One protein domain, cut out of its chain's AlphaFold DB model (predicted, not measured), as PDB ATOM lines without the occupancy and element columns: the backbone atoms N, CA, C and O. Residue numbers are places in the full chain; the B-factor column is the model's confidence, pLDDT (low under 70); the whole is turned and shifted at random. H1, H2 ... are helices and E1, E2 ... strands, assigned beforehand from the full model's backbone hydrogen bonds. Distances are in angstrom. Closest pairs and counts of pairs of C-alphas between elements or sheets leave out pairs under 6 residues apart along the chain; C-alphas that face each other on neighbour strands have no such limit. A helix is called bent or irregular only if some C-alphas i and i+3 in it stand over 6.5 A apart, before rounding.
ATOM      1  N   GLU A  83      16.851 -21.055 -22.185       77.56
ATOM      2  CA  GLU A  83      17.200 -21.469 -20.825       77.56
ATOM      3  C   GLU A  83      17.001 -22.976 -20.619       77.56
ATOM      4  O   GLU A  83      17.832 -23.626 -19.981       77.56
ATOM      5  N   GLU A  84      15.943 -23.551 -21.202       75.38
ATOM      6  CA  GLU A  84      15.705 -24.997 -21.180       75.38
ATOM      7  C   GLU A  84      16.830 -25.745 -21.898       75.38
ATOM      8  O   GLU A  84      17.397 -26.689 -21.347       75.38
ATOM      9  N   ILE A  85      17.216 -25.275 -23.088       79.50
ATOM     10  CA  ILE A  85      18.327 -25.845 -23.866       79.50
ATOM     11  C   ILE A  85      19.639 -25.759 -23.071       79.50
ATOM     12  O   ILE A  85      20.406 -26.723 -23.014       79.50
ATOM     13  N   ALA A  86      19.898 -24.633 -22.407       77.44
ATOM     14  CA  ALA A  86      21.130 -24.454 -21.652       77.44
ATOM     15  C   ALA A  86      21.202 -25.338 -20.395       77.44
ATOM     16  O   ALA A  86      22.255 -25.916 -20.112       77.44
ATOM     17  N   ALA A  87      20.095 -25.502 -19.666       72.00
ATOM     18  CA  ALA A  87      20.032 -26.416 -18.527       72.00
ATOM     19  C   ALA A  87      20.254 -27.871 -18.956       72.00
ATOM     20  O   ALA A  87      20.954 -28.631 -18.291       72.00
ATOM     21  N   ILE A  88      19.716 -28.243 -20.108       74.50
ATOM     22  CA  ILE A  88      19.911 -29.557 -20.706       74.50
ATOM     23  C   ILE A  88      21.371 -29.790 -21.087       74.50
ATOM     24  O   ILE A  88      21.935 -30.833 -20.754       74.50
ATOM     25  N   ASN A  89      22.011 -28.802 -21.715       77.94
ATOM     26  CA  ASN A  89      23.439 -28.848 -22.017       77.94
ATOM     27  C   ASN A  89      24.269 -29.025 -20.737       77.94
ATOM     28  O   ASN A  89      25.213 -29.813 -20.700       77.94
ATOM     29  N   ALA A  90      23.880 -28.340 -19.658       76.31
ATOM     30  CA  ALA A  90      24.492 -28.490 -18.344       76.31
ATOM     31  C   ALA A  90      24.442 -29.940 -17.861       76.31
ATOM     32  O   ALA A  90      25.478 -30.521 -17.534       76.31
ATOM     33  N   ILE A  91      23.251 -30.545 -17.864       74.12
ATOM     34  CA  ILE A  91      23.073 -31.942 -17.463       74.12
ATOM     35  C   ILE A  91      23.929 -32.837 -18.364       74.12
ATOM     36  O   ILE A  91      24.687 -33.656 -17.852       74.12
ATOM     37  N   ALA A  92      23.895 -32.630 -19.683       78.19
ATOM     38  CA  ALA A  92      24.619 -33.443 -20.657       78.19
ATOM     39  C   ALA A  92      26.138 -33.387 -20.472       78.19
ATOM     40  O   ALA A  92      26.792 -34.427 -20.508       78.19
ATOM     41  N   ARG A  93      26.701 -32.207 -20.200       79.31
ATOM     42  CA  ARG A  93      28.134 -32.016 -19.912       79.31
ATOM     43  C   ARG A  93      28.545 -32.543 -18.549       79.31
ATOM     44  O   ARG A  93      29.657 -33.026 -18.381       79.31
ATOM     45  N   SER A  94      27.660 -32.442 -17.565       75.81
ATOM     46  CA  SER A  94      27.889 -33.038 -16.252       75.81
ATOM     47  C   SER A  94      27.946 -34.561 -16.361       75.81
ATOM     48  O   SER A  94      28.770 -35.219 -15.723       75.81
ATOM     49  N   CYS A  95      27.078 -35.094 -17.214       72.50
ATOM     50  CA  CYS A  95      26.910 -36.510 -17.436       72.50
ATOM     51  C   CYS A  95      27.989 -37.147 -18.285       72.50
ATOM     52  O   CYS A  95      28.497 -38.230 -17.994       72.50
ATOM     53  N   SER A  96      28.338 -36.450 -19.350       70.12
ATOM     54  CA  SER A  96      29.369 -36.866 -20.256       70.12
ATOM     55  C   SER A  96      30.647 -36.126 -19.904       70.12
ATOM     56  O   SER A  96      30.805 -34.949 -20.215       70.12
ATOM     57  N   ARG A  97      31.624 -36.842 -19.333       68.50
ATOM     58  CA  ARG A  97      33.017 -36.349 -19.296       68.50
ATOM     59  C   ARG A  97      33.572 -36.072 -20.703       68.50
ATOM     60  O   ARG A  97      34.641 -35.483 -20.825       68.50
ATOM     61  N   ASP A  98      32.864 -36.518 -21.738       70.50
ATOM     62  CA  ASP A  98      33.127 -36.270 -23.146       70.50
ATOM     63  C   ASP A  98      32.194 -35.166 -23.683       70.50
ATOM     64  O   ASP A  98      30.991 -35.371 -23.879       70.50
ATOM     65  N   SER A  99      32.753 -33.987 -23.950       70.31
ATOM     66  CA  SER A  99      32.003 -32.849 -24.489       70.31
ATOM     67  C   SER A  99      31.344 -33.149 -25.839       70.31
ATOM     68  O   SER A  99      30.284 -32.601 -26.118       70.31
ATOM     69  N   SER A 100      31.906 -34.054 -26.651       71.94
ATOM     70  CA  SER A 100      31.362 -34.380 -27.977       71.94
ATOM     71  C   SER A 100      30.031 -35.129 -27.897       71.94
ATOM     72  O   SER A 100      29.124 -34.888 -28.693       71.94
ATOM     73  N   MET A 101      29.870 -35.987 -26.886       68.00
ATOM     74  CA  MET A 101      28.602 -36.660 -26.623       68.00
ATOM     75  C   MET A 101      27.566 -35.680 -26.063       68.00
ATOM     76  O   MET A 101      26.406 -35.762 -26.451       68.00
ATOM     77  N   ALA A 102      27.966 -34.721 -25.221       71.44
ATOM     78  CA  ALA A 102      27.057 -33.676 -24.748       71.44
ATOM     79  C   ALA A 102      26.542 -32.797 -25.901       71.44
ATOM     80  O   ALA A 102      25.339 -32.572 -26.007       71.44
ATOM     81  N   ASP A 103      27.431 -32.381 -26.805       76.88
ATOM     82  CA  ASP A 103      27.064 -31.583 -27.977       76.88
ATOM     83  C   ASP A 103      26.180 -32.392 -28.954       76.88
ATOM     84  O   ASP A 103      25.227 -31.861 -29.522       76.88
ATOM     85  N   SER A 104      26.421 -33.703 -29.096       74.56
ATOM     86  CA  SER A 104      25.549 -34.594 -29.877       74.56
ATOM     87  C   SER A 104      24.157 -34.752 -29.259       74.56
ATOM     88  O   SER A 104      23.178 -34.795 -29.999       74.56
ATOM     89  N   LEU A 105      24.052 -34.857 -27.929       66.62
ATOM     90  CA  LEU A 105      22.770 -34.931 -27.217       66.62
ATOM     91  C   LEU A 105      21.983 -33.625 -27.373       66.62
ATOM     92  O   LEU A 105      20.774 -33.657 -27.602       66.62
ATOM     93  N   LEU A 106      22.679 -32.486 -27.300       72.25
ATOM     94  CA  LEU A 106      22.080 -31.171 -27.494       72.25
ATOM     95  C   LEU A 106      21.537 -31.007 -28.916       72.25
ATOM     96  O   LEU A 106      20.398 -30.589 -29.083       72.25
ATOM     97  N   GLY A 107      22.307 -31.414 -29.929       74.81
ATOM     98  CA  GLY A 107      21.876 -31.339 -31.326       74.81
ATOM     99  C   GLY A 107      20.654 -32.212 -31.640       74.81
ATOM    100  O   GLY A 107      19.830 -31.830 -32.470       74.81
ATOM    101  N   VAL A 108      20.499 -33.361 -30.968       68.81
ATOM    102  CA  VAL A 108      19.273 -34.177 -31.059       68.81
ATOM    103  C   VAL A 108      18.100 -33.437 -30.416       68.81
ATOM    104  O   VAL A 108      17.056 -33.290 -31.050       68.81
ATOM    105  N   TYR A 109      18.292 -32.899 -29.210       69.69
ATOM    106  CA  TYR A 109      17.241 -32.182 -28.490       69.69
ATOM    107  C   TYR A 109      16.752 -30.925 -29.221       69.69
ATOM    108  O   TYR A 109      15.549 -30.715 -29.362       69.69
ATOM    109  N   GLU A 110      17.673 -30.108 -29.738       72.81
ATOM    110  CA  GLU A 110      17.356 -28.899 -30.509       72.81
ATOM    111  C   GLU A 110      16.547 -29.213 -31.774       72.81
ATOM    112  O   GLU A 110      15.702 -28.419 -32.187       72.81
ATOM    113  N   LYS A 111      16.793 -30.373 -32.393       76.56
ATOM    114  CA  LYS A 111      16.138 -30.785 -33.636       76.56
ATOM    115  C   LYS A 111      14.762 -31.401 -33.403       76.56
ATOM    116  O   LYS A 111      13.851 -31.167 -34.195       76.56
ATOM    117  N   GLU A 112      14.627 -32.232 -32.376       70.19
ATOM    118  CA  GLU A 112      13.441 -33.072 -32.180       70.19
ATOM    119  C   GLU A 112      12.486 -32.505 -31.123       70.19
ATOM    120  O   GLU A 112      11.346 -32.959 -31.019       70.19
ATOM    121  N   GLY A 113      12.922 -31.507 -30.340       66.38
ATOM    122  CA  GLY A 113      12.145 -30.917 -29.239       66.38
ATOM    123  C   GLY A 113      11.841 -31.900 -28.100       66.38
ATOM    124  O   GLY A 113      11.186 -31.548 -27.120       66.38
ATOM    125  N   ASN A 114      12.324 -33.128 -28.249       64.12
ATOM    126  CA  ASN A 114      12.401 -34.207 -27.294       64.12
ATOM    127  C   ASN A 114      13.771 -34.861 -27.507       64.12
ATOM    128  O   ASN A 114      14.453 -34.607 -28.498       64.12
ATOM    129  N   PHE A 115      14.203 -35.678 -26.567       61.03
ATOM    130  CA  PHE A 115      15.546 -36.230 -26.624       61.03
ATOM    131  C   PHE A 115      15.615 -37.635 -27.249       61.03
ATOM    132  O   PHE A 115      16.707 -38.191 -27.303       61.03
ATOM    133  N   GLY A 116      14.514 -38.253 -27.690       67.31
ATOM    134  CA  GLY A 116      14.526 -39.612 -28.249       67.31
ATOM    135  C   GLY A 116      15.384 -40.603 -27.441       67.31
ATOM    136  O   GLY A 116      15.374 -40.614 -26.213       67.31
ATOM    137  N   GLU A 117      16.176 -41.449 -28.102       64.62
ATOM    138  CA  GLU A 117      17.070 -42.415 -27.422       64.62
ATOM    139  C   GLU A 117      18.185 -41.725 -26.606       64.62
ATOM    140  O   GLU A 117      18.697 -42.241 -25.609       64.62
ATOM    141  N   ALA A 118      18.529 -40.498 -26.995       64.69
ATOM    142  CA  ALA A 118      19.439 -39.625 -26.273       64.69
ATOM    143  C   ALA A 118      18.881 -39.208 -24.889       64.69
ATOM    144  O   ALA A 118      19.677 -39.020 -23.961       64.69
ATOM    145  N   THR A 119      17.547 -39.170 -24.703       64.38
ATOM    146  CA  THR A 119      16.882 -38.832 -23.418       64.38
ATOM    147  C   THR A 119      17.291 -39.811 -22.360       64.38
ATOM    148  O   THR A 119      17.652 -39.433 -21.256       64.38
ATOM    149  N   THR A 120      17.274 -41.084 -22.727       67.88
ATOM    150  CA  THR A 120      17.531 -42.181 -21.817       67.88
ATOM    151  C   THR A 120      18.931 -42.142 -21.283       67.88
ATOM    152  O   THR A 120      19.119 -42.246 -20.082       67.88
ATOM    153  N   ARG A 121      19.927 -41.969 -22.156       71.50
ATOM    154  CA  ARG A 121      21.327 -41.947 -21.719       71.50
ATOM    155  C   ARG A 121      21.588 -40.740 -20.829       71.50
ATOM    156  O   ARG A 121      22.293 -40.858 -19.829       71.50
ATOM    157  N   LEU A 122      20.988 -39.601 -21.174       72.19
ATOM    158  CA  LEU A 122      21.063 -38.392 -20.370       72.19
ATOM    159  C   LEU A 122      20.372 -38.569 -19.015       72.19
ATOM    160  O   LEU A 122      20.951 -38.213 -17.997       72.19
ATOM    161  N   ALA A 123      19.174 -39.144 -18.988       70.62
ATOM    162  CA  ALA A 123      18.386 -39.341 -17.783       70.62
ATOM    163  C   ALA A 123      18.960 -40.431 -16.876       70.62
ATOM    164  O   ALA A 123      19.018 -40.260 -15.661       70.62
ATOM    165  N   ASP A 124      19.446 -41.528 -17.456       75.75
ATOM    166  CA  ASP A 124      20.140 -42.597 -16.746       75.75
ATOM    167  C   ASP A 124      21.394 -42.064 -16.075       75.75
ATOM    168  O   ASP A 124      21.652 -42.366 -14.910       75.75
ATOM    169  N   CYS A 125      22.130 -41.208 -16.776       77.44
ATOM    170  CA  CYS A 125      23.257 -40.534 -16.181       77.44
ATOM    171  C   CYS A 125      22.839 -39.485 -15.135       77.44
ATOM    172  O   CYS A 125      23.408 -39.468 -14.045       77.44
ATOM    173  N   ALA A 126      21.859 -38.624 -15.422       71.19
ATOM    174  CA  ALA A 126      21.394 -37.600 -14.486       71.19
ATOM    175  C   ALA A 126      20.911 -38.248 -13.186       71.19
ATOM    176  O   ALA A 126      21.174 -37.743 -12.095       71.19
ATOM    177  N   TYR A 127      20.282 -39.415 -13.304       74.94
ATOM    178  CA  TYR A 127      19.994 -40.309 -12.201       74.94
ATOM    179  C   TYR A 127      21.288 -40.747 -11.498       74.94
ATOM    180  O   TYR A 127      21.478 -40.379 -10.345       74.94
ATOM    181  N   SER A 128      22.220 -41.448 -12.155       73.94
ATOM    182  CA  SER A 128      23.472 -41.894 -11.512       73.94
ATOM    183  C   SER A 128      24.208 -40.757 -10.792       73.94
ATOM    184  O   SER A 128      24.652 -40.925  -9.663       73.94
ATOM    185  N   MET A 129      24.251 -39.561 -11.377       67.12
ATOM    186  CA  MET A 129      24.825 -38.372 -10.752       67.12
ATOM    187  C   MET A 129      24.069 -37.911  -9.504       67.12
ATOM    188  O   MET A 129      24.697 -37.572  -8.501       67.12
ATOM    189  N   SER A 130      22.737 -37.893  -9.567       66.38
ATOM    190  CA  SER A 130      21.885 -37.468  -8.454       66.38
ATOM    191  C   SER A 130      21.977 -38.429  -7.267       66.38
ATOM    192  O   SER A 130      21.865 -37.984  -6.133       66.38
ATOM    193  N   PHE A 131      22.224 -39.721  -7.509       67.19
ATOM    194  CA  PHE A 131      22.157 -40.766  -6.480       67.19
ATOM    195  C   PHE A 131      23.524 -41.274  -5.993       67.19
ATOM    196  O   PHE A 131      23.648 -41.648  -4.831       67.19
ATOM    197  N   GLU A 132      24.565 -41.291  -6.832       63.53
ATOM    198  CA  GLU A 132      25.887 -41.803  -6.432       63.53
ATOM    199  C   GLU A 132      26.764 -40.740  -5.756       63.53
ATOM    200  O   GLU A 132      27.602 -41.073  -4.919       63.53
ATOM    201  N   GLN A 133      26.600 -39.459  -6.109       56.53
ATOM    202  CA  GLN A 133      27.457 -38.378  -5.594       56.53
ATOM    203  C   GLN A 133      26.833 -37.598  -4.438       56.53
ATOM    204  O   GLN A 133      27.553 -37.031  -3.612       56.53
ATOM    205  N   LEU A 134      25.506 -37.558  -4.362       53.28
ATOM    206  CA  LEU A 134      24.790 -36.937  -3.260       53.28
ATOM    207  C   LEU A 134      24.440 -38.061  -2.289       53.28
ATOM    208  O   LEU A 134      23.768 -39.009  -2.667       53.28
ATOM    209  N   GLN A 135      24.912 -37.983  -1.044       55.16
ATOM    210  CA  GLN A 135      24.566 -38.921   0.035       55.16
ATOM    211  C   GLN A 135      23.074 -38.806   0.413       55.16
ATOM    212  O   GLN A 135      22.709 -38.341   1.495       55.16
ATOM    213  N   GLY A 136      22.179 -39.108  -0.517       58.84
ATOM    214  CA  GLY A 136      20.743 -39.036  -0.340       58.84
ATOM    215  C   GLY A 136      20.018 -39.102  -1.670       58.84
ATOM    216  O   GLY A 136      20.411 -38.465  -2.641       58.84
ATOM    217  N   ASP A 137      18.923 -39.846  -1.654       68.94
ATOM    218  CA  ASP A 137      18.139 -40.243  -2.811       68.94
ATOM    219  C   ASP A 137      17.328 -39.107  -3.468       68.94
ATOM    220  O   ASP A 137      16.248 -39.360  -3.981       68.94
ATOM    221  N   VAL A 138      17.777 -37.850  -3.452       72.00
ATOM    222  CA  VAL A 138      16.941 -36.713  -3.871       72.00
ATOM    223  C   VAL A 138      17.356 -36.150  -5.220       72.00
ATOM    224  O   VAL A 138      18.522 -35.833  -5.451       72.00
ATOM    225  N   ILE A 139      16.364 -35.921  -6.078       70.25
ATOM    226  CA  ILE A 139      16.513 -35.166  -7.319       70.25
ATOM    227  C   ILE A 139      16.676 -33.678  -6.961       70.25
ATOM    228  O   ILE A 139      15.700 -32.934  -6.903       70.25
ATOM    229  N   ILE A 140      17.908 -33.240  -6.659       69.44
ATOM    230  CA  ILE A 140      18.215 -31.828  -6.360       69.44
ATOM    231  C   ILE A 140      19.263 -31.293  -7.340       69.44
ATOM    232  O   ILE A 140      20.330 -31.892  -7.487       69.44
ATOM    233  N   PRO A 141      19.051 -30.095  -7.912       59.47
ATOM    234  CA  PRO A 141      20.058 -29.416  -8.726       59.47
ATOM    235  C   PRO A 141      21.305 -28.953  -7.945       59.47
ATOM    236  O   PRO A 141      22.235 -28.423  -8.545       59.47
ATOM    237  N   SER A 142      21.378 -29.125  -6.620       59.16
ATOM    238  CA  SER A 142      22.462 -28.578  -5.787       59.16
ATOM    239  C   SER A 142      23.831 -29.196  -6.091       59.16
ATOM    240  O   SER A 142      24.839 -28.493  -6.036       59.16
ATOM    241  N   GLY A 143      23.878 -30.468  -6.506       62.28
ATOM    242  CA  GLY A 143      25.099 -31.098  -7.027       62.28
ATOM    243  C   GLY A 143      25.588 -30.480  -8.343       62.28
ATOM    244  O   GLY A 143      26.778 -30.522  -8.652       62.28
ATOM    245  N   LEU A 144      24.688 -29.829  -9.083       65.31
ATOM    246  CA  LEU A 144      24.952 -29.178 -10.366       65.31
ATOM    247  C   LEU A 144      25.321 -27.695 -10.209       65.31
ATOM    248  O   LEU A 144      25.506 -27.011 -11.210       65.31
ATOM    249  N   TYR A 145      25.513 -27.196  -8.979       68.69
ATOM    250  CA  TYR A 145      25.923 -25.805  -8.732       68.69
ATOM    251  C   TYR A 145      27.222 -25.429  -9.463       68.69
ATOM    252  O   TYR A 145      27.358 -24.321  -9.975       68.69
ATOM    253  N   ARG A 146      28.180 -26.365  -9.566       70.69
ATOM    254  CA  ARG A 146      29.400 -26.140 -10.362       70.69
ATOM    255  C   ARG A 146      29.075 -25.913 -11.836       70.69
ATOM    256  O   ARG A 146      29.588 -24.974 -12.423       70.69
ATOM    257  N   VAL A 147      28.192 -26.734 -12.391       68.31
ATOM    258  CA  VAL A 147      27.820 -26.689 -13.806       68.31
ATOM    259  C   VAL A 147      27.008 -25.432 -14.120       68.31
ATOM    260  O   VAL A 147      27.270 -24.772 -15.118       68.31
ATOM    261  N   GLN A 148      26.081 -25.054 -13.234       73.44
ATOM    262  CA  GLN A 148      25.327 -23.803 -13.333       73.44
ATOM    263  C   GLN A 148      26.263 -22.591 -13.385       73.44
ATOM    264  O   GLN A 148      26.099 -21.728 -14.245       73.44
ATOM    265  N   ARG A 149      27.268 -22.546 -12.501       75.56
ATOM    266  CA  ARG A 149      28.265 -21.471 -12.484       75.56
ATOM    267  C   ARG A 149      29.124 -21.463 -13.749       75.56
ATOM    268  O   ARG A 149      29.420 -20.393 -14.265       75.56
ATOM    269  N   ASP A 150      29.524 -22.632 -14.238       77.00
ATOM    270  CA  ASP A 150      30.389 -22.742 -15.416       77.00
ATOM    271  C   ASP A 150      29.650 -22.381 -16.729       77.00
ATOM    272  O   ASP A 150      30.297 -22.102 -17.736       77.00
ATOM    273  N   LEU A 151      28.310 -22.335 -16.715       73.38
ATOM    274  CA  LEU A 151      27.460 -21.949 -17.851       73.38
ATOM    275  C   LEU A 151      26.820 -20.557 -17.726       73.38
ATOM    276  O   LEU A 151      26.038 -20.184 -18.596       73.38
ATOM    277  N   ASP A 152      27.136 -19.805 -16.668       83.56
ATOM    278  CA  ASP A 152      26.573 -18.473 -16.386       83.56
ATOM    279  C   ASP A 152      25.029 -18.431 -16.403       83.56
ATOM    280  O   ASP A 152      24.401 -17.450 -16.801       83.56
ATOM    281  N   LEU A 153      24.389 -19.528 -15.979       77.75
ATOM    282  CA  LEU A 153      22.930 -19.619 -15.938       77.75
ATOM    283  C   LEU A 153      22.385 -19.030 -14.645       77.75
ATOM    284  O   LEU A 153      22.924 -19.267 -13.560       77.75
ATOM    285  N   ASN A 154      21.257 -18.325 -14.729       86.06
ATOM    286  CA  ASN A 154      20.505 -17.965 -13.537       86.06
ATOM    287  C   ASN A 154      20.055 -19.252 -12.825       86.06
ATOM    288  O   ASN A 154      19.463 -20.144 -13.434       86.06
ATOM    289  N   TYR A 155      20.335 -19.359 -11.525       81.69
ATOM    290  CA  TYR A 155      20.014 -20.557 -10.749       81.69
ATOM    291  C   TYR A 155      18.515 -20.896 -10.762       81.69
ATOM    292  O   TYR A 155      18.168 -22.074 -10.759       81.69
ATOM    293  N   GLN A 156      17.627 -19.897 -10.794       83.75
ATOM    294  CA  GLN A 156      16.181 -20.137 -10.843       83.75
ATOM    295  C   GLN A 156      15.733 -20.675 -12.200       83.75
ATOM    296  O   GLN A 156      14.923 -21.600 -12.239       83.75
ATOM    297  N   ASP A 157      16.299 -20.164 -13.293       80.62
ATOM    298  CA  ASP A 157      15.991 -20.648 -14.643       80.62
ATOM    299  C   ASP A 157      16.498 -22.083 -14.814       80.62
ATOM    300  O   ASP A 157      15.761 -22.965 -15.252       80.62
ATOM    301  N   PHE A 158      17.716 -22.357 -14.334       79.56
ATOM    302  CA  PHE A 158      18.271 -23.706 -14.292       79.56
ATOM    303  C   PHE A 158      17.423 -24.662 -13.440       79.56
ATOM    304  O   PHE A 158      17.081 -25.750 -13.899       79.56
ATOM    305  N   LYS A 159      17.050 -24.261 -12.213       82.06
ATOM    306  CA  LYS A 159      16.179 -25.043 -11.315       82.06
ATOM    307  C   LYS A 159      14.845 -25.352 -12.004       82.06
ATOM    308  O   LYS A 159      14.395 -26.494 -11.967       82.06
ATOM    309  N   THR A 160      14.249 -24.364 -12.669       84.25
ATOM    310  CA  THR A 160      12.975 -24.501 -13.390       84.25
ATOM    311  C   THR A 160      13.087 -25.483 -14.551       84.25
ATOM    312  O   THR A 160      12.303 -26.427 -14.624       84.25
ATOM    313  N   ALA A 161      14.087 -25.318 -15.419       80.88
ATOM    314  CA  ALA A 161      14.313 -26.209 -16.551       80.88
ATOM    315  C   ALA A 161      14.653 -27.642 -16.110       80.88
ATOM    316  O   ALA A 161      14.151 -28.604 -16.689       80.88
ATOM    317  N   PHE A 162      15.441 -27.798 -15.043       82.19
ATOM    318  CA  PHE A 162      15.762 -29.101 -14.466       82.19
ATOM    319  C   PHE A 162      14.509 -29.823 -13.965       82.19
ATOM    320  O   PHE A 162      14.298 -30.988 -14.294       82.19
ATOM    321  N   TYR A 163      13.641 -29.151 -13.202       84.12
ATOM    322  CA  TYR A 163      12.387 -29.778 -12.780       84.12
ATOM    323  C   TYR A 163      11.469 -30.068 -13.950       84.12
ATOM    324  O   TYR A 163      10.887 -31.145 -13.982       84.12
ATOM    325  N   LYS A 164      11.366 -29.159 -14.919       84.75
ATOM    326  CA  LYS A 164      10.562 -29.387 -16.117       84.75
ATOM    327  C   LYS A 164      11.007 -30.648 -16.854       84.75
ATOM    328  O   LYS A 164      10.162 -31.467 -17.186       84.75
ATOM    329  N   PHE A 165      12.313 -30.853 -17.014       82.88
ATOM    330  CA  PHE A 165      12.853 -32.083 -17.588       82.88
ATOM    331  C   PHE A 165      12.376 -33.330 -16.831       82.88
ATOM    332  O   PHE A 165      11.838 -34.251 -17.435       82.88
ATOM    333  N   TRP A 166      12.511 -33.370 -15.500       83.38
ATOM    334  CA  TRP A 166      12.072 -34.537 -14.726       83.38
ATOM    335  C   TRP A 166      10.549 -34.739 -14.775       83.38
ATOM    336  O   TRP A 166      10.064 -35.861 -14.932       83.38
ATOM    337  N   GLN A 167       9.782 -33.661 -14.642       87.25
ATOM    338  CA  GLN A 167       8.324 -33.716 -14.571       87.25
ATOM    339  C   GLN A 167       7.703 -34.077 -15.925       87.25
ATOM    340  O   GLN A 167       6.883 -34.996 -15.982       87.25
ATOM    341  N   ASP A 168       8.122 -33.386 -16.986       84.31
ATOM    342  CA  ASP A 168       7.514 -33.457 -18.314       84.31
ATOM    343  C   ASP A 168       8.194 -34.524 -19.177       84.31
ATOM    344  O   ASP A 168       7.523 -35.427 -19.675       84.31
ATOM    345  N   ASP A 169       9.520 -34.448 -19.330       79.81
ATOM    346  CA  ASP A 169      10.251 -35.258 -20.313       79.81
ATOM    347  C   ASP A 169      10.596 -36.656 -19.761       79.81
ATOM    348  O   ASP A 169      10.391 -37.663 -20.434       79.81
ATOM    349  N   PHE A 170      11.051 -36.751 -18.506       80.94
ATOM    350  CA  PHE A 170      11.302 -38.038 -17.840       80.94
ATOM    351  C   PHE A 170      10.005 -38.709 -17.344       80.94
ATOM    352  O   PHE A 170       9.948 -39.915 -17.078       80.94
ATOM    353  N   GLY A 171       8.930 -37.922 -17.244       86.19
ATOM    354  CA  GLY A 171       7.574 -38.412 -17.036       86.19
ATOM    355  C   GLY A 171       7.254 -38.853 -15.609       86.19
ATOM    356  O   GLY A 171       6.333 -39.652 -15.429       86.19
ATOM    357  N   VAL A 172       7.973 -38.354 -14.592       88.81
ATOM    358  CA  VAL A 172       7.572 -38.572 -13.185       88.81
ATOM    359  C   VAL A 172       6.414 -37.658 -12.761       88.81
ATOM    360  O   VAL A 172       5.723 -37.966 -11.793       88.81
ATOM    361  N   GLY A 173       6.125 -36.592 -13.519       92.00
ATOM    362  CA  GLY A 173       5.095 -35.605 -13.187       92.00
ATOM    363  C   GLY A 173       5.511 -34.666 -12.048       92.00
ATOM    364  O   GLY A 173       6.615 -34.793 -11.517       92.00
ATOM    365  N   PRO A 174       4.669 -33.691 -11.662       92.81
ATOM    366  CA  PRO A 174       4.996 -32.737 -10.604       92.81
ATOM    367  C   PRO A 174       5.071 -33.408  -9.226       92.81
ATOM    368  O   PRO A 174       4.262 -34.278  -8.919       92.81
ATOM    369  N   CYS A 175       6.014 -32.961  -8.388       91.38
ATOM    370  CA  CYS A 175       6.069 -33.305  -6.965       91.38
ATOM    371  C   CYS A 175       5.680 -32.084  -6.126       91.38
ATOM    372  O   CYS A 175       6.447 -31.135  -5.971       91.38
ATOM    373  N   ASN A 176       4.448 -32.097  -5.642       92.75
ATOM    374  CA  ASN A 176       3.815 -31.104  -4.787       92.75
ATOM    375  C   ASN A 176       3.044 -31.802  -3.643       92.75
ATOM    376  O   ASN A 176       3.109 -33.023  -3.486       92.75
ATOM    377  N   TRP A 177       2.308 -31.025  -2.844       91.19
ATOM    378  CA  TRP A 177       1.523 -31.541  -1.716       91.19
ATOM    379  C   TRP A 177       0.454 -32.569  -2.115       91.19
ATOM    380  O   TRP A 177       0.233 -33.514  -1.362       91.19
ATOM    381  N   ASP A 178      -0.156 -32.436  -3.295       93.50
ATOM    382  CA  ASP A 178      -1.185 -33.370  -3.778       93.50
ATOM    383  C   ASP A 178      -0.584 -34.720  -4.190       93.50
ATOM    384  O   ASP A 178      -1.247 -35.755  -4.149       93.50
ATOM    385  N   SER A 179       0.696 -34.719  -4.561       92.94
ATOM    386  CA  SER A 179       1.470 -35.923  -4.860       92.94
ATOM    387  C   SER A 179       2.286 -36.436  -3.670       92.94
ATOM    388  O   SER A 179       3.095 -37.343  -3.842       92.94
ATOM    389  N   LEU A 180       2.130 -35.881  -2.464       92.25
ATOM    390  CA  LEU A 180       2.941 -36.297  -1.321       92.25
ATOM    391  C   LEU A 180       2.687 -37.778  -0.981       92.25
ATOM    392  O   LEU A 180       1.552 -38.209  -0.810       92.25
ATOM    393  N   ASN A 181       3.767 -38.548  -0.848       90.19
ATOM    394  CA  ASN A 181       3.790 -40.007  -0.699       90.19
ATOM    395  C   ASN A 181       3.245 -40.797  -1.901       90.19
ATOM    396  O   ASN A 181       3.065 -42.012  -1.802       90.19
ATOM    397  N   VAL A 182       3.022 -40.152  -3.049       92.56
ATOM    398  CA  VAL A 182       2.687 -40.852  -4.291       92.56
ATOM    399  C   VAL A 182       3.958 -41.456  -4.866       92.56
ATOM    400  O   VAL A 182       4.953 -40.761  -5.070       92.56
ATOM    401  N   VAL A 183       3.912 -42.761  -5.130       94.00
ATOM    402  CA  VAL A 183       4.931 -43.456  -5.916       94.00
ATOM    403  C   VAL A 183       4.562 -43.330  -7.392       94.00
ATOM    404  O   VAL A 183       3.394 -43.443  -7.760       94.00
ATOM    405  N   THR A 184       5.538 -43.100  -8.254       93.31
ATOM    406  CA  THR A 184       5.348 -43.046  -9.701       93.31
ATOM    407  C   THR A 184       6.441 -43.839 -10.393       93.31
ATOM    408  O   THR A 184       7.580 -43.880  -9.929       93.31
ATOM    409  N   GLN A 185       6.086 -44.476 -11.500       92.31
ATOM    410  CA  GLN A 185       7.052 -45.069 -12.411       92.31
ATOM    411  C   GLN A 185       7.372 -44.036 -13.486       92.31
ATOM    412  O   GLN A 185       6.454 -43.388 -13.997       92.31
ATOM    413  N   ASN A 186       8.644 -43.888 -13.844       88.56
ATOM    414  CA  ASN A 186       8.997 -43.062 -14.991       88.56
ATOM    415  C   ASN A 186       8.293 -43.580 -16.257       88.56
ATOM    416  O   ASN A 186       8.200 -44.785 -16.488       88.56
ATOM    417  N   LYS A 187       7.755 -42.655 -17.058       84.62
ATOM    418  CA  LYS A 187       6.997 -42.980 -18.279       84.62
ATOM    419  C   LYS A 187       7.847 -42.939 -19.545       84.62
ATOM    420  O   LYS A 187       7.332 -43.272 -20.609       84.62
ATOM    421  N   ASP A 188       9.110 -42.528 -19.436       79.19
ATOM    422  CA  ASP A 188      10.049 -42.536 -20.552       79.19
ATOM    423  C   ASP A 188      10.244 -43.974 -21.055       79.19
ATOM    424  O   ASP A 188      10.908 -44.790 -20.414       79.19
ATOM    425  N   SER A 189       9.651 -44.273 -22.216       69.94
ATOM    426  CA  SER A 189       9.697 -45.586 -22.868       69.94
ATOM    427  C   SER A 189      11.104 -46.025 -23.246       69.94
ATOM    428  O   SER A 189      11.324 -47.199 -23.535       69.94
ATOM    429  N   LEU A 190      12.032 -45.076 -23.316       66.44
ATOM    430  CA  LEU A 190      13.398 -45.332 -23.716       66.44
ATOM    431  C   LEU A 190      14.266 -45.605 -22.482       66.44
ATOM    432  O   LEU A 190      15.263 -46.313 -22.599       66.44
ATOM    433  N   SER A 191      13.867 -45.143 -21.286       70.81
ATOM    434  CA  SER A 191      14.569 -45.469 -20.045       70.81
ATOM    435  C   SER A 191      14.577 -46.977 -19.808       70.81
ATOM    436  O   SER A 191      13.547 -47.619 -19.617       70.81
ATOM    437  N   SER A 192      15.782 -47.544 -19.808       60.62
ATOM    438  CA  SER A 192      16.027 -48.991 -19.795       60.62
ATOM    439  C   SER A 192      15.574 -49.711 -18.514       60.62
ATOM    440  O   SER A 192      15.596 -50.940 -18.452       60.62
ATOM    441  N   ALA A 193      15.132 -48.975 -17.493       65.38
ATOM    442  CA  ALA A 193      14.606 -49.532 -16.260       65.38
ATOM    443  C   ALA A 193      13.315 -48.807 -15.879       65.38
ATOM    444  O   ALA A 193      13.299 -47.581 -15.792       65.38
ATOM    445  N   GLY A 194      12.257 -49.571 -15.591       77.44
ATOM    446  CA  GLY A 194      11.083 -49.071 -14.883       77.44
ATOM    447  C   GLY A 194      11.499 -48.606 -13.492       77.44
ATOM    448  O   GLY A 194      11.497 -49.385 -12.542       77.44
ATOM    449  N   ARG A 195      11.942 -47.354 -13.397       88.00
ATOM    450  CA  ARG A 195      12.425 -46.734 -12.171       88.00
ATOM    451  C   ARG A 195      11.252 -46.095 -11.467       88.00
ATOM    452  O   ARG A 195      10.394 -45.464 -12.080       88.00
ATOM    453  N   TYR A 196      11.251 -46.253 -10.157       92.00
ATOM    454  CA  TYR A 196      10.188 -45.769  -9.304       92.00
ATOM    455  C   TYR A 196      10.709 -44.652  -8.417       92.00
ATOM    456  O   TYR A 196      11.820 -44.715  -7.882       92.00
ATOM    457  N   PHE A 197       9.874 -43.642  -8.254       92.25
ATOM    458  CA  PHE A 197      10.150 -42.458  -7.463       92.25
ATOM    459  C   PHE A 197       9.008 -42.246  -6.487       92.25
ATOM    460  O   PHE A 197       7.872 -42.589  -6.796       92.25
ATOM    461  N   ILE A 198       9.297 -41.679  -5.322       93.25
ATOM    462  CA  ILE A 198       8.283 -41.233  -4.370       93.25
ATOM    463  C   ILE A 198       8.468 -39.746  -4.092       93.25
ATOM    464  O   ILE A 198       9.587 -39.271  -3.912       93.25
ATOM    465  N   CYS A 199       7.371 -39.004  -4.090       93.31
ATOM    466  CA  CYS A 199       7.386 -37.591  -3.752       93.31
ATOM    467  C   CYS A 199       7.310 -37.450  -2.226       93.31
ATOM    468  O   CYS A 199       6.370 -37.950  -1.606       93.31
ATOM    469  N   THR A 200       8.301 -36.820  -1.592       91.19
ATOM    470  CA  THR A 200       8.362 -36.692  -0.126       91.19
ATOM    471  C   THR A 200       8.856 -35.317   0.316       91.19
ATOM    472  O   THR A 200       9.630 -34.667  -0.383       91.19
ATOM    473  N   ASP A 201       8.402 -34.881   1.490       88.19
ATOM    474  CA  ASP A 201       8.841 -33.678   2.207       88.19
ATOM    475  C   ASP A 201       9.984 -33.968   3.196       88.19
ATOM    476  O   ASP A 201      10.574 -33.047   3.766       88.19
ATOM    477  N   LYS A 202      10.292 -35.250   3.429       70.75
ATOM    478  CA  LYS A 202      11.227 -35.688   4.461       70.75
ATOM    479  C   LYS A 202      12.592 -36.005   3.881       70.75
ATOM    480  O   LYS A 202      12.838 -37.096   3.375       70.75
ATOM    481  N   ARG A 203      13.527 -35.090   4.117       68.00
ATOM    482  CA  ARG A 203      14.934 -35.447   4.288       68.00
ATOM    483  C   ARG A 203      15.407 -34.932   5.637       68.00
ATOM    484  O   ARG A 203      15.315 -33.738   5.917       68.00
ATOM    485  N   GLU A 204      15.914 -35.832   6.474       61.69
ATOM    486  CA  GLU A 204      16.558 -35.432   7.723       61.69
ATOM    487  C   GLU A 204      17.700 -34.450   7.415       61.69
ATOM    488  O   GLU A 204      18.591 -34.738   6.615       61.69
ATOM    489  N   GLY A 205      17.644 -33.258   8.015       68.38
ATOM    490  CA  GLY A 205      18.691 -32.240   7.894       68.38
ATOM    491  C   GLY A 205      18.582 -31.273   6.710       68.38
ATOM    492  O   GLY A 205      19.454 -30.416   6.578       68.38
ATOM    493  N   PHE A 206      17.538 -31.346   5.878       67.25
ATOM    494  CA  PHE A 206      17.284 -30.352   4.829       67.25
ATOM    495  C   PHE A 206      15.986 -29.598   5.113       67.25
ATOM    496  O   PHE A 206      15.034 -30.159   5.653       67.25
ATOM    497  N   ASN A 207      15.950 -28.312   4.753       68.94
ATOM    498  CA  ASN A 207      14.707 -27.544   4.754       68.94
ATOM    499  C   ASN A 207      13.681 -28.298   3.896       68.94
ATOM    500  O   ASN A 207      14.049 -28.834   2.853       68.94
ATOM    501  N   SER A 208      12.438 -28.360   4.374       69.00
ATOM    502  CA  SER A 208      11.320 -29.205   3.928       69.00
ATOM    503  C   SER A 208      10.840 -28.948   2.486       69.00
ATOM    504  O   SER A 208       9.668 -28.647   2.255       69.00
ATOM    505  N   GLU A 209      11.738 -29.006   1.503       83.62
ATOM    506  CA  GLU A 209      11.395 -28.937   0.087       83.62
ATOM    507  C   GLU A 209      10.880 -30.305  -0.368       83.62
ATOM    508  O   GLU A 209      11.610 -31.299  -0.358       83.62
ATOM    509  N   ILE A 210       9.618 -30.332  -0.796       87.44
ATOM    510  CA  ILE A 210       8.987 -31.493  -1.421       87.44
ATOM    511  C   ILE A 210       9.709 -31.807  -2.730       87.44
ATOM    512  O   ILE A 210       9.780 -30.959  -3.618       87.44
ATOM    513  N   ASN A 211      10.264 -33.012  -2.840       89.31
ATOM    514  CA  ASN A 211      10.996 -33.451  -4.022       89.31
ATOM    515  C   ASN A 211      10.761 -34.938  -4.302       89.31
ATOM    516  O   ASN A 211      10.432 -35.725  -3.410       89.31
ATOM    517  N   TRP A 212      10.956 -35.317  -5.563       90.06
ATOM    518  CA  TRP A 212      11.029 -36.715  -5.958       90.06
ATOM    519  C   TRP A 212      12.325 -37.328  -5.431       90.06
ATOM    520  O   TRP A 212      13.415 -36.777  -5.621       90.06
ATOM    521  N   ILE A 213      12.192 -38.489  -4.799       88.69
ATOM    522  CA  ILE A 213      13.309 -39.323  -4.373       88.69
ATOM    523  C   ILE A 213      13.190 -40.719  -4.973       88.69
ATOM    524  O   ILE A 213      12.098 -41.122  -5.382       88.69
ATOM    525  N   ARG A 214      14.285 -41.481  -5.024       88.56
ATOM    526  CA  ARG A 214      14.216 -42.899  -5.415       88.56
ATOM    527  C   ARG A 214      13.301 -43.646  -4.449       88.56
ATOM    528  O   ARG A 214      13.468 -43.564  -3.234       88.56
ATOM    529  N   ALA A 215      12.348 -44.393  -4.998       91.56
ATOM    530  CA  ALA A 215      11.503 -45.257  -4.192       91.56
ATOM    531  C   ALA A 215      12.321 -46.446  -3.657       91.56
ATOM    532  O   ALA A 215      13.071 -47.092  -4.391       91.56
ATOM    533  N   SER A 216      12.163 -46.734  -2.369       91.44
ATOM    534  CA  SER A 216      12.697 -47.933  -1.716       91.44
ATOM    535  C   SER A 216      12.051 -49.214  -2.256       91.44
ATOM    536  O   SER A 216      10.930 -49.172  -2.762       91.44
TER     537      SER A 216
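Overview. This is residues 83 to 216 of the 429 residues of the protein "Major paralogous domain-containing protein" of Fibrobacter sp. UWP2 (UniProt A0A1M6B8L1). Four helices, H2, H3, H4 and H5, gather round a fifth, H1, mostly crossed where they touch, and a small sheet of three strands lies toward one end of the longest axis, with H2 toward the other and H3 and H5 between. The printed part has 134 residues, with five named helices and three named strands that follow along the chain in the order H1 H2 H3 H4 H5 E1 E2 E3. The antiparallel sheet, order E1 E2 E3, is a meander, each strand the neighbour of the one before. The class is mostly helix; the whole is compact, with a radius of gyration of the C-alphas of 14.2 A and spans of 38 by 32 by 24 A.

Arrangement. The hub H1, residues 83 to 95, touches H2, residues 99 to 112, in a helical hairpin; their closest C-alphas, Ala 92 and Ala 102, are 4.8 A apart. Their tilt of 35.5 degrees is only just steep, opposite ways. With residues 91 to 95 alone H1 touches H3, residues 116 to 132, closest at C-alphas Cys 95 and Cys 125, 5.6 A. H4, residues 141 to 150, is about perpendicular to H1 at 79 degrees and touches it, closest at C-alphas Ala 90 and Val 147, 5.9 A. H5, residues 155 to 169, touches residues 83 to 88 of H1 at 81 degrees, closest at C-alphas Glu 84 and Ala 161, 5.0 A. E1, residues 183 to 185, and E2, residues 196 to 200, form a hairpin, with N 184 and O 197 at 2.8 A. E2 and E3, residues 211 to 214, form another, with N 198 and O 213 at 2.9 A. H3 only grazes the sheet, with residues 127 to 131. Every O i to N i+4 pair is within hydrogen-bond range in H1, H2 and H5, 11 of 13 in H3 and 3 of 6 in H4.

Along the chain. H1 begins at C-alpha 83 (17.200, -21.469, -20.825) and measures 18.2 A; H2 and H5 each measure 20.1 A, H3 24.7 A. H4 is irregular: C-alphas 143 and 146 are 7.4 A apart. E2 measures 13.0 A, and E3 ends at C-alpha 214 (14.216, -42.899, -5.415).

Size, cuts and confidence. The C-alphas farthest apart, Lys 111 and Gly 205, are 41.6 A apart. The printed part has no cut; the link H5 to E1 is long. Mean pLDDT of the printed part is 76.6, with 39 residues under 70, among them 129 to 137.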